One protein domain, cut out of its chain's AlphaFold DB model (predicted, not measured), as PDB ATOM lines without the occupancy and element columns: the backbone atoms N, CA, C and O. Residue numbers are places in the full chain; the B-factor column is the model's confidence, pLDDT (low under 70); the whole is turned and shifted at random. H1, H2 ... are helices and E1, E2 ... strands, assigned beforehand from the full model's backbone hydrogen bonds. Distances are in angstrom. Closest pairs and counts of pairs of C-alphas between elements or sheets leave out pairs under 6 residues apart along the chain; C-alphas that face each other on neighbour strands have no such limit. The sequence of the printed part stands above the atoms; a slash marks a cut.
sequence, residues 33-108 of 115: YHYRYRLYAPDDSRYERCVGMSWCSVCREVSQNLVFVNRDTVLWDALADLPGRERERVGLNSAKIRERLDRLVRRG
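Overview. This is residues 33 to 108 of the 115 residues of an uncharacterized protein of Asanoa ferruginea (UniProt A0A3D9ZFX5). A strongly twisted three-stranded sheet has helix H2 slantwise over one face, in two layers, and short helix H1 makes a corner with H2 off the sheet. The printed part has 76 residues, in chain order E1, E2, E3, H1, H2, class mixed. The sheet, E1 E2 E3, is a meander, each strand the antiparallel neighbour of the one before. The whole is compact, radius of gyration of the C-alphas 12.5 A, spans 37 by 25 by 20 A.

Arrangement. E2, residues 49 to 56, forms hairpins with E1, residues 33 to 38, N 35 and O 53 at 2.8 A, and E3, residues 62 to 68, N 52 and O 65 at 2.8 A. H2, residues 94 to 106, has a height over the sheet of 9.4 A; its closest C-alphas to E2 are Arg 98 and Trp 55, 7.7 A. H1, residues 84 to 91, only just touches H2, only at the corner, with 3 pairs of C-alphas within 8 A, closest Val 90 and Lys 96, 5.3 A, about perpendicular at 82 degrees. In H1 and H2 every O i to N i+4 pair is within hydrogen-bond range.

Along the chain. E1 begins at C-alpha 33 (87.331, -35.739, -18.318); E2 spans 23.4 A. H2, 18.2 A, ends at C-alpha 106 (90.973, -24.603, -19.168).

Size, cuts and confidence. The printed part has no cut; the link from E3 to H1 is long, and no printed residue is under 70.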
ATOM      1  N   TYR A  33      87.497 -36.030 -19.735       88.75
ATOM      2  CA  TYR A  33      87.331 -35.739 -18.318       88.75
ATOM      3  C   TYR A  33      86.055 -36.397 -17.801       88.75
ATOM      4  O   TYR A  33      85.111 -36.617 -18.563       88.75
ATOM      5  N   HIS A  34      86.023 -36.689 -16.501       87.44
ATOM      6  CA  HIS A  34      84.910 -37.362 -15.836       87.44
ATOM      7  C   HIS A  34      84.468 -36.575 -14.610       87.44
ATOM      8  O   HIS A  34      85.292 -36.048 -13.875       87.44
ATOM      9  N   TYR A  35      83.162 -36.495 -14.377       89.06
ATOM     10  CA  TYR A  35      82.593 -35.796 -13.233       89.06
ATOM     11  C   TYR A  35      81.354 -36.525 -12.732       89.06
ATOM     12  O   TYR A  35      80.548 -37.009 -13.525       89.06
ATOM     13  N   ARG A  36      81.190 -36.607 -11.412       88.19
ATOM     14  CA  ARG A  36      80.050 -37.260 -10.769       88.19
ATOM     15  C   ARG A  36      79.405 -36.305  -9.781       88.19
ATOM     16  O   ARG A  36      80.107 -35.687  -8.990       88.19
ATOM     17  N   TYR A  37      78.079 -36.224  -9.797       86.81
ATOM     18  CA  TYR A  37      77.336 -35.386  -8.857       86.81
ATOM     19  C   TYR A  37      76.024 -36.037  -8.415       86.81
ATOM     20  O   TYR A  37      75.417 -36.830  -9.143       86.81
ATOM     21  N   ARG A  38      75.607 -35.708  -7.186       87.69
ATOM     22  CA  ARG A  38      74.337 -36.146  -6.588       87.69
ATOM     23  C   ARG A  38      73.190 -35.316  -7.170       87.69
ATOM     24  O   ARG A  38      73.324 -34.104  -7.306       87.69
ATOM     25  N   LEU A  39      72.073 -35.971  -7.488       82.00
ATOM     26  CA  LEU A  39      70.828 -35.306  -7.902       82.00
ATOM     27  C   LEU A  39      69.844 -35.112  -6.750       82.00
ATOM     28  O   LEU A  39      69.043 -34.184  -6.777       82.00
ATOM     29  N   TYR A  40      69.883 -36.016  -5.777       83.94
ATOM     30  CA  TYR A  40      68.919 -36.075  -4.689       83.94
ATOM     31  C   TYR A  40      69.563 -35.639  -3.375       83.94
ATOM     32  O   TYR A  40      70.783 -35.742  -3.209       83.94
ATOM     33  N   ALA A  41      68.735 -35.161  -2.448       85.69
ATOM     34  CA  ALA A  41      69.158 -34.830  -1.095       85.69
ATOM     35  C   ALA A  41      69.625 -36.092  -0.337       85.69
ATOM     36  O   ALA A  41      69.208 -37.199  -0.694       85.69
ATOM     37  N   PRO A  42      70.495 -35.960   0.686       86.81
ATOM     38  CA  PRO A  42      71.027 -37.100   1.434       86.81
ATOM     39  C   PRO A  42      69.955 -38.045   1.980       86.81
ATOM     40  O   PRO A  42      70.138 -39.254   1.972       86.81
ATOM     41  N   ASP A  43      68.825 -37.534   2.427       90.38
ATOM     42  CA  ASP A  43      67.715 -38.299   2.991       90.38
ATOM     43  C   ASP A  43      66.840 -39.023   1.947       90.38
ATOM     44  O   ASP A  43      66.076 -39.919   2.308       90.38
ATOM     45  N   ASP A  44      66.978 -38.725   0.650       89.94
ATOM     46  CA  ASP A  44      66.212 -39.392  -0.412       89.94
ATOM     47  C   ASP A  44      66.688 -40.847  -0.611       89.94
ATOM     48  O   ASP A  44      67.886 -41.151  -0.663       89.94
ATOM     49  N   SER A  45      65.748 -41.776  -0.801       89.62
ATOM     50  CA  SER A  45      66.040 -43.192  -1.078       89.62
ATOM     51  C   SER A  45      66.801 -43.410  -2.393       89.62
ATOM     52  O   SER A  45      67.449 -44.438  -2.588       89.62
ATOM     53  N   ARG A  46      66.769 -42.428  -3.297       87.81
ATOM     54  CA  ARG A  46      67.499 -42.401  -4.567       87.81
ATOM     55  C   ARG A  46      68.835 -41.671  -4.465       87.81
ATOM     56  O   ARG A  46      69.475 -41.509  -5.498       87.81
ATOM     57  N   TYR A  47      69.291 -41.267  -3.277       88.44
ATOM     58  CA  TYR A  47      70.560 -40.546  -3.078       88.44
ATOM     59  C   TYR A  47      71.767 -41.206  -3.762       88.44
ATOM     60  O   TYR A  47      72.669 -40.532  -4.268       88.44
ATOM     61  N   GLU A  48      71.771 -42.536  -3.838       91.88
ATOM     62  CA  GLU A  48      72.839 -43.304  -4.479       91.88
ATOM     63  C   GLU A  48      72.791 -43.280  -6.015       91.88
ATOM     64  O   GLU A  48      73.767 -43.646  -6.666       91.88
ATOM     65  N   ARG A  49      71.691 -42.801  -6.613       90.44
ATOM     66  CA  ARG A  49      71.544 -42.566  -8.055       90.44
ATOM     67  C   ARG A  49      72.113 -41.191  -8.409       90.44
ATOM     68  O   ARG A  49      71.433 -40.169  -8.330       90.44
ATOM     69  N   CYS A  50      73.372 -41.183  -8.819       88.19
ATOM     70  CA  CYS A  50      74.092 -40.001  -9.278       88.19
ATOM     71  C   CYS A  50      74.052 -39.858 -10.796       88.19
ATOM     72  O   CYS A  50      73.727 -40.799 -11.520       88.19
ATOM     73  N   VAL A  51      74.493 -38.701 -11.283       86.56
ATOM     74  CA  VAL A  51      74.885 -38.534 -12.685       86.56
ATOM     75  C   VAL A  51      76.390 -38.707 -12.797       86.56
ATOM     76  O   VAL A  51      77.145 -38.071 -12.065       86.56
ATOM     77  N   GLY A  52      76.819 -39.545 -13.736       88.31
ATOM     78  CA  GLY A  52      78.177 -39.568 -14.258       88.31
ATOM     79  C   GLY A  52      78.213 -38.845 -15.598       88.31
ATOM     80  O   GLY A  52      77.488 -39.212 -16.518       88.31
ATOM     81  N   MET A  53      79.052 -37.821 -15.706       88.06
ATOM     82  CA  MET A  53      79.311 -37.057 -16.920       88.06
ATOM     83  C   MET A  53      80.725 -37.358 -17.417       88.06
ATOM     84  O   MET A  53      81.666 -37.393 -16.630       88.06
ATOM     85  N   SER A  54      80.872 -37.547 -18.724       89.19
ATOM     86  CA  SER A  54      82.160 -37.570 -19.419       89.19
ATOM     87  C   SER A  54      82.146 -36.527 -20.526       89.19
ATOM     88  O   SER A  54      81.128 -36.388 -21.202       89.19
ATOM     89  N   TRP A  55      83.232 -35.784 -20.723       90.25
ATOM     90  CA  TRP A  55      83.300 -34.788 -21.797       90.25
ATOM     91  C   TRP A  55      84.724 -34.565 -22.295       90.25
ATOM     92  O   TRP A  55      85.698 -34.898 -21.621       90.25
ATOM     93  N   CYS A  56      84.832 -33.957 -23.472       90.56
ATOM     94  CA  CYS A  56      86.091 -33.493 -24.039       90.56
ATOM     95  C   CYS A  56      86.054 -31.971 -24.217       90.56
ATOM     96  O   CYS A  56      85.223 -31.443 -24.954       90.56
ATOM     97  N   SER A  57      86.982 -31.240 -23.596       89.25
ATOM     98  CA  SER A  57      87.031 -29.769 -23.691       89.25
ATOM     99  C   SER A  57      87.467 -29.228 -25.061       89.25
ATOM    100  O   SER A  57      87.395 -28.012 -25.288       89.25
ATOM    101  N   VAL A  58      87.938 -30.108 -25.956       89.75
ATOM    102  CA  VAL A  58      88.377 -29.781 -27.323       89.75
ATOM    103  C   VAL A  58      87.193 -29.843 -28.289       89.75
ATOM    104  O   VAL A  58      86.771 -28.802 -28.788       89.75
ATOM    105  N   CYS A  59      86.605 -31.027 -28.505       88.75
ATOM    106  CA  CYS A  59      85.456 -31.195 -29.408       88.75
ATOM    107  C   CYS A  59      84.096 -30.889 -28.760       88.75
ATOM    108  O   CYS A  59      83.086 -30.855 -29.456       88.75
ATOM    109  N   ARG A  60      84.059 -30.631 -27.445       85.81
ATOM    110  CA  ARG A  60      82.860 -30.320 -26.640       85.81
ATOM    111  C   ARG A  60      81.794 -31.417 -26.603       85.81
ATOM    112  O   ARG A  60      80.693 -31.166 -26.113       85.81
ATOM    113  N   GLU A  61      82.117 -32.622 -27.061       86.69
ATOM    114  CA  GLU A  61      81.255 -33.786 -26.887       86.69
ATOM    115  C   GLU A  61      81.070 -34.098 -25.400       86.69
ATOM    116  O   GLU A  61      82.001 -33.972 -24.597       86.69
ATOM    117  N   VAL A  62      79.853 -34.506 -25.042       86.12
ATOM    118  CA  VAL A  62      79.459 -34.847 -23.678       86.12
ATOM    119  C   VAL A  62      78.602 -36.106 -23.692       86.12
ATOM    120  O   VAL A  62      77.745 -36.286 -24.553       86.12
ATOM    121  N   SER A  63      78.819 -36.967 -22.708       85.62
ATOM    122  CA  SER A  63      77.973 -38.115 -22.414       85.62
ATOM    123  C   SER A  63      77.587 -38.080 -20.944       85.62
ATOM    124  O   SER A  63      78.415 -37.776 -20.084       85.62
ATOM    125  N   GLN A  64      76.325 -38.378 -20.647       85.56
ATOM    126  CA  GLN A  64      75.819 -38.476 -19.284       85.56
ATOM    127  C   GLN A  64      75.072 -39.784 -19.099       85.56
ATOM    128  O   GLN A  64      74.328 -40.198 -19.979       85.56
ATOM    129  N   ASN A  65      75.241 -40.397 -17.934       84.94
ATOM    130  CA  ASN A  65      74.518 -41.598 -17.543       84.94
ATOM    131  C   ASN A  65      74.167 -41.543 -16.059       84.94
ATOM    132  O   ASN A  65      74.869 -40.912 -15.265       84.94
ATOM    133  N   LEU A  66      73.105 -42.247 -15.676       86.19
ATOM    134  CA  LEU A  66      72.858 -42.531 -14.268       86.19
ATOM    135  C   LEU A  66      73.867 -43.573 -13.786       86.19
ATOM    136  O   LEU A  66      74.067 -44.605 -14.426       86.19
ATOM    137  N   VAL A  67      74.504 -43.292 -12.656       86.00
ATOM    138  CA  VAL A  67      75.505 -44.161 -12.036       86.00
ATOM    139  C   VAL A  67      75.161 -44.368 -10.572       86.00
ATOM    140  O   VAL A  67      74.639 -43.473  -9.909       86.00
ATOM    141  N   PHE A  68      75.469 -45.552 -10.058       88.12
ATOM    142  CA  PHE A  68      75.366 -45.818  -8.634       88.12
ATOM    143  C   PHE A  68      76.644 -45.352  -7.938       88.12
ATOM    144  O   PHE A  68      77.744 -45.765  -8.307       88.12
ATOM    145  N   VAL A  69      76.506 -44.507  -6.924       87.00
ATOM    146  CA  VAL A  69      77.600 -44.131  -6.030       87.00
ATOM    147  C   VAL A  69      77.132 -44.393  -4.612       87.00
ATOM    148  O   VAL A  69      76.130 -43.821  -4.182       87.00
ATOM    149  N   ASN A  70      77.870 -45.225  -3.881       91.31
ATOM    150  CA  ASN A  70      77.547 -45.544  -2.497       91.31
ATOM    151  C   ASN A  70      77.421 -44.262  -1.659       91.31
ATOM    152  O   ASN A  70      78.153 -43.292  -1.880       91.31
ATOM    153  N   ARG A  71      76.472 -44.254  -0.725       89.88
ATOM    154  CA  ARG A  71      76.170 -43.120   0.153       89.88
ATOM    155  C   ARG A  71      77.393 -42.510   0.848       89.88
ATOM    156  O   ARG A  71      77.479 -41.285   0.896       89.88
ATOM    157  N   ASP A  72      78.337 -43.331   1.296       89.75
ATOM    158  CA  ASP A  72      79.515 -42.905   2.069       89.75
ATOM    159  C   ASP A  72      80.641 -42.354   1.183       89.75
ATOM    160  O   ASP A  72      81.652 -41.841   1.662       89.75
ATOM    161  N   THR A  73      80.485 -42.443  -0.141       89.00
ATOM    162  CA  THR A  73      81.466 -41.903  -1.080       89.00
ATOM    163  C   THR A  73      81.326 -40.389  -1.177       89.00
ATOM    164  O   THR A  73      80.326 -39.871  -1.691       89.00
ATOM    165  N   VAL A  74      82.374 -39.690  -0.744       86.94
ATOM    166  CA  VAL A  74      82.525 -38.247  -0.935       86.94
ATOM    167  C   VAL A  74      82.787 -37.964  -2.415       86.94
ATOM    168  O   VAL A  74      83.726 -38.496  -3.006       86.94
ATOM    169  N   LEU A  75      81.942 -37.127  -3.017       87.19
ATOM    170  CA  LEU A  75      82.119 -36.634  -4.380       87.19
ATOM    171  C   LEU A  75      82.617 -35.195  -4.331       87.19
ATOM    172  O   LEU A  75      82.098 -34.387  -3.561       87.19
ATOM    173  N   TRP A  76      83.599 -34.871  -5.171       87.62
ATOM    174  CA  TRP A  76      84.037 -33.491  -5.327       87.62
ATOM    175  C   TRP A  76      82.916 -32.637  -5.931       87.62
ATOM    176  O   TRP A  76      82.285 -33.005  -6.924       87.62
ATOM    177  N   ASP A  77      82.671 -31.479  -5.328       85.88
ATOM    178  CA  ASP A  77      81.600 -30.574  -5.717       85.88
ATOM    179  C   ASP A  77      82.160 -29.378  -6.495       85.88
ATOM    180  O   ASP A  77      82.543 -28.357  -5.931       85.88
ATOM    181  N   ALA A  78      82.177 -29.492  -7.826       86.00
ATOM    182  CA  ALA A  78      82.634 -28.434  -8.729       86.00
ATOM    183  C   ALA A  78      81.752 -27.166  -8.698       86.00
ATOM    184  O   ALA A  78      82.097 -26.143  -9.307       86.00
ATOM    185  N   LEU A  79      80.589 -27.246  -8.039       84.38
ATOM    186  CA  LEU A  79      79.639 -26.154  -7.866       84.38
ATOM    187  C   LEU A  79      79.699 -25.552  -6.453       84.38
ATOM    188  O   LEU A  79      78.933 -24.628  -6.181       84.38
ATOM    189  N   ALA A  80      80.587 -26.035  -5.573       84.75
ATOM    190  CA  ALA A  80      80.695 -25.573  -4.187       84.75
ATOM    191  C   ALA A  80      80.977 -24.065  -4.075       84.75
ATOM    192  O   ALA A  80      80.433 -23.412  -3.191       84.75
ATOM    193  N   ASP A  81      81.753 -23.509  -5.010       84.50
ATOM    194  CA  ASP A  81      82.107 -22.082  -5.031       84.50
ATOM    195  C   ASP A  81      80.977 -21.172  -5.548       84.50
ATOM    196  O   ASP A  81      81.136 -19.951  -5.597       84.50
ATOM    197  N   LEU A  82      79.861 -21.741  -6.023       81.75
ATOM    198  CA  LEU A  82      78.761 -20.960  -6.583       81.75
ATOM    199  C   LEU A  82      77.783 -20.509  -5.484       81.75
ATOM    200  O   LEU A  82      77.385 -21.320  -4.644       81.75
ATOM    201  N   PRO A  83      77.291 -19.254  -5.531       81.69
ATOM    202  CA  PRO A  83      76.197 -18.800  -4.674       81.69
ATOM    203  C   PRO A  83      74.946 -19.678  -4.842       81.69
ATOM    204  O   PRO A  83      74.637 -20.096  -5.957       81.69
ATOM    205  N   GLY A  84      74.169 -19.905  -3.775       77.38
ATOM    206  CA  GLY A  84      73.064 -20.886  -3.752       77.38
ATOM    207  C   GLY A  84      72.093 -20.828  -4.944       77.38
ATOM    208  O   GLY A  84      71.865 -21.836  -5.607       77.38
ATOM    209  N   ARG A  85      71.606 -19.633  -5.317       75.94
ATOM    210  CA  ARG A  85      70.711 -19.461  -6.485       75.94
ATOM    211  C   ARG A  85      71.378 -19.749  -7.832       75.94
ATOM    212  O   ARG A  85      70.701 -20.079  -8.806       75.94
ATOM    213  N   GLU A  86      72.685 -19.538  -7.941       78.25
ATOM    214  CA  GLU A  86      73.443 -19.869  -9.148       78.25
ATOM    215  C   GLU A  86      73.733 -21.369  -9.197       78.25
ATOM    216  O   GLU A  86      73.540 -21.993 -10.239       78.25
ATOM    217  N   ARG A  87      74.083 -21.960  -8.051       81.81
ATOM    218  CA  ARG A  87      74.282 -23.397  -7.881       81.81
ATOM    219  C   ARG A  87      73.045 -24.199  -8.276       81.81
ATOM    220  O   ARG A  87      73.179 -25.129  -9.061       81.81
ATOM    221  N   GLU A  88      71.856 -23.827  -7.808       75.81
ATOM    222  CA  GLU A  88      70.596 -24.486  -8.192       75.81
ATOM    223  C   GLU A  88      70.352 -24.392  -9.704       75.81
ATOM    224  O   GLU A  88      70.091 -25.386 -10.381       75.81
ATOM    225  N   ARG A  89      70.520 -23.193 -10.271       75.31
ATOM    226  CA  ARG A  89      70.306 -22.939 -11.702       75.31
ATOM    227  C   ARG A  89      71.280 -23.706 -12.595       75.31
ATOM    228  O   ARG A  89      70.912 -24.088 -13.706       75.31
ATOM    229  N   VAL A  90      72.526 -23.863 -12.153       77.44
ATOM    230  CA  VAL A  90      73.544 -24.656 -12.848       77.44
ATOM    231  C   VAL A  90      73.272 -26.146 -12.643       77.44
ATOM    232  O   VAL A  90      73.262 -26.880 -13.622       77.44
ATOM    233  N   GLY A  91      72.966 -26.584 -11.420       75.44
ATOM    234  CA  GLY A  91      72.700 -27.983 -11.069       75.44
ATOM    235  C   GLY A  91      71.533 -28.616 -11.834       75.44
ATOM    236  O   GLY A  91      71.568 -29.807 -12.133       75.44
ATOM    237  N   LEU A  92      70.539 -27.814 -12.223       75.88
ATOM    238  CA  LEU A  92      69.393 -28.255 -13.027       75.88
ATOM    239  C   LEU A  92      69.673 -28.328 -14.538       75.88
ATOM    240  O   LEU A  92      68.817 -28.776 -15.298       75.88
ATOM    241  N   ASN A  93      70.841 -27.874 -15.004       83.56
ATOM    242  CA  ASN A  93      71.155 -27.792 -16.427       83.56
ATOM    243  C   ASN A  93      72.533 -28.396 -16.722       83.56
ATOM    244  O   ASN A  93      73.576 -27.774 -16.512       83.56
ATOM    245  N   SER A  94      72.529 -29.599 -17.291       79.25
ATOM    246  CA  SER A  94      73.744 -30.336 -17.641       79.25
ATOM    247  C   SER A  94      74.680 -29.579 -18.587       79.25
ATOM    248  O   SER A  94      75.898 -29.708 -18.454       79.25
ATOM    249  N   ALA A  95      74.158 -28.740 -19.488       84.56
ATOM    250  CA  ALA A  95      74.984 -27.907 -20.359       84.56
ATOM    251  C   ALA A  95      75.741 -26.832 -19.563       84.56
ATOM    252  O   ALA A  95      76.931 -26.622 -19.797       84.56
ATOM    253  N   LYS A  96      75.093 -26.209 -18.568       88.12
ATOM    254  CA  LYS A  96      75.742 -25.231 -17.676       88.12
ATOM    255  C   LYS A  96      76.775 -25.879 -16.763       88.12
ATOM    256  O   LYS A  96      77.833 -25.292 -16.536       88.12
ATOM    257  N   ILE A  97      76.493 -27.090 -16.271       88.50
ATOM    258  CA  ILE A  97      77.481 -27.891 -15.538       88.50
ATOM    259  C   ILE A  97      78.699 -28.103 -16.439       88.50
ATOM    260  O   ILE A  97      79.792 -27.678 -16.074       88.50
ATOM    261  N   ARG A  98      78.514 -28.645 -17.650       88.88
ATOM    262  CA  ARG A  98      79.601 -28.872 -18.618       88.88
ATOM    263  C   ARG A  98      80.433 -27.609 -18.861       88.88
ATOM    264  O   ARG A  98      81.655 -27.670 -18.808       88.88
ATOM    265  N   GLU A  99      79.802 -26.458 -19.085       90.88
ATOM    266  CA  GLU A  99      80.506 -25.182 -19.294       90.88
ATOM    267  C   GLU A  99      81.331 -24.730 -18.085       90.88
ATOM    268  O   GLU A  99      82.419 -24.165 -18.237       90.88
ATOM    269  N   ARG A 100      80.835 -24.956 -16.864       90.00
ATOM    270  CA  ARG A 100      81.603 -24.698 -15.641       90.00
ATOM    271  C   ARG A 100      82.810 -25.633 -15.550       90.00
ATOM    272  O   ARG A 100      83.909 -25.136 -15.308       90.00
ATOM    273  N   LEU A 101      82.628 -26.933 -15.789       90.88
ATOM    274  CA  LEU A 101      83.715 -27.919 -15.756       90.88
ATOM    275  C   LEU A 101      84.779 -27.622 -16.828       90.88
ATOM    276  O   LEU A 101      85.967 -27.600 -16.520       90.88
ATOM    277  N   ASP A 102      84.367 -27.276 -18.052       91.25
ATOM    278  CA  ASP A 102      85.269 -26.854 -19.133       91.25
ATOM    279  C   ASP A 102      86.117 -25.640 -18.737       91.25
ATOM    280  O   ASP A 102      87.310 -25.582 -19.039       91.25
ATOM    281  N   ARG A 103      85.525 -24.658 -18.044       91.12
ATOM    282  CA  ARG A 103      86.275 -23.499 -17.537       91.12
ATOM    283  C   ARG A 103      87.290 -23.897 -16.470       91.12
ATOM    284  O   ARG A 103      88.379 -23.333 -16.464       91.12
ATOM    285  N   LEU A 104      86.961 -24.846 -15.593       90.44
ATOM    286  CA  LEU A 104      87.885 -25.350 -14.571       90.44
ATOM    287  C   LEU A 104      89.076 -26.073 -15.214       90.44
ATOM    288  O   LEU A 104      90.220 -25.771 -14.880       90.44
ATOM    289  N   VAL A 105      88.821 -26.928 -16.209       90.50
ATOM    290  CA  VAL A 105      89.857 -27.592 -17.019       90.50
ATOM    291  C   VAL A 105      90.770 -26.580 -17.700       90.50
ATOM    292  O   VAL A 105      91.985 -26.636 -17.537       90.50
ATOM    293  N   ARG A 106      90.199 -25.611 -18.423       87.75
ATOM    294  CA  ARG A 106      90.973 -24.603 -19.168       87.75
ATOM    295  C   ARG A 106      91.797 -23.681 -18.268       87.75
ATOM    296  O   ARG A 106      92.776 -23.111 -18.731       87.75
ATOM    297  N   ARG A 107      91.404 -23.527 -17.002       89.88
ATOM    298  CA  ARG A 107      92.137 -22.755 -15.986       89.88
ATOM    299  C   ARG A 107      93.176 -23.585 -15.227       89.88
ATOM    300  O   ARG A 107      93.830 -23.040 -14.349       89.88
ATOM    301  N   GLY A 108      93.302 -24.884 -15.513       87.94
ATOM    302  CA  GLY A 108      94.189 -25.784 -14.770       87.94
ATOM    303  C   GLY A 108      93.723 -26.079 -13.340       87.94
ATOM    304  O   GLY A 108      94.488 -26.611 -12.549       87.94
TER     305      GLY A 108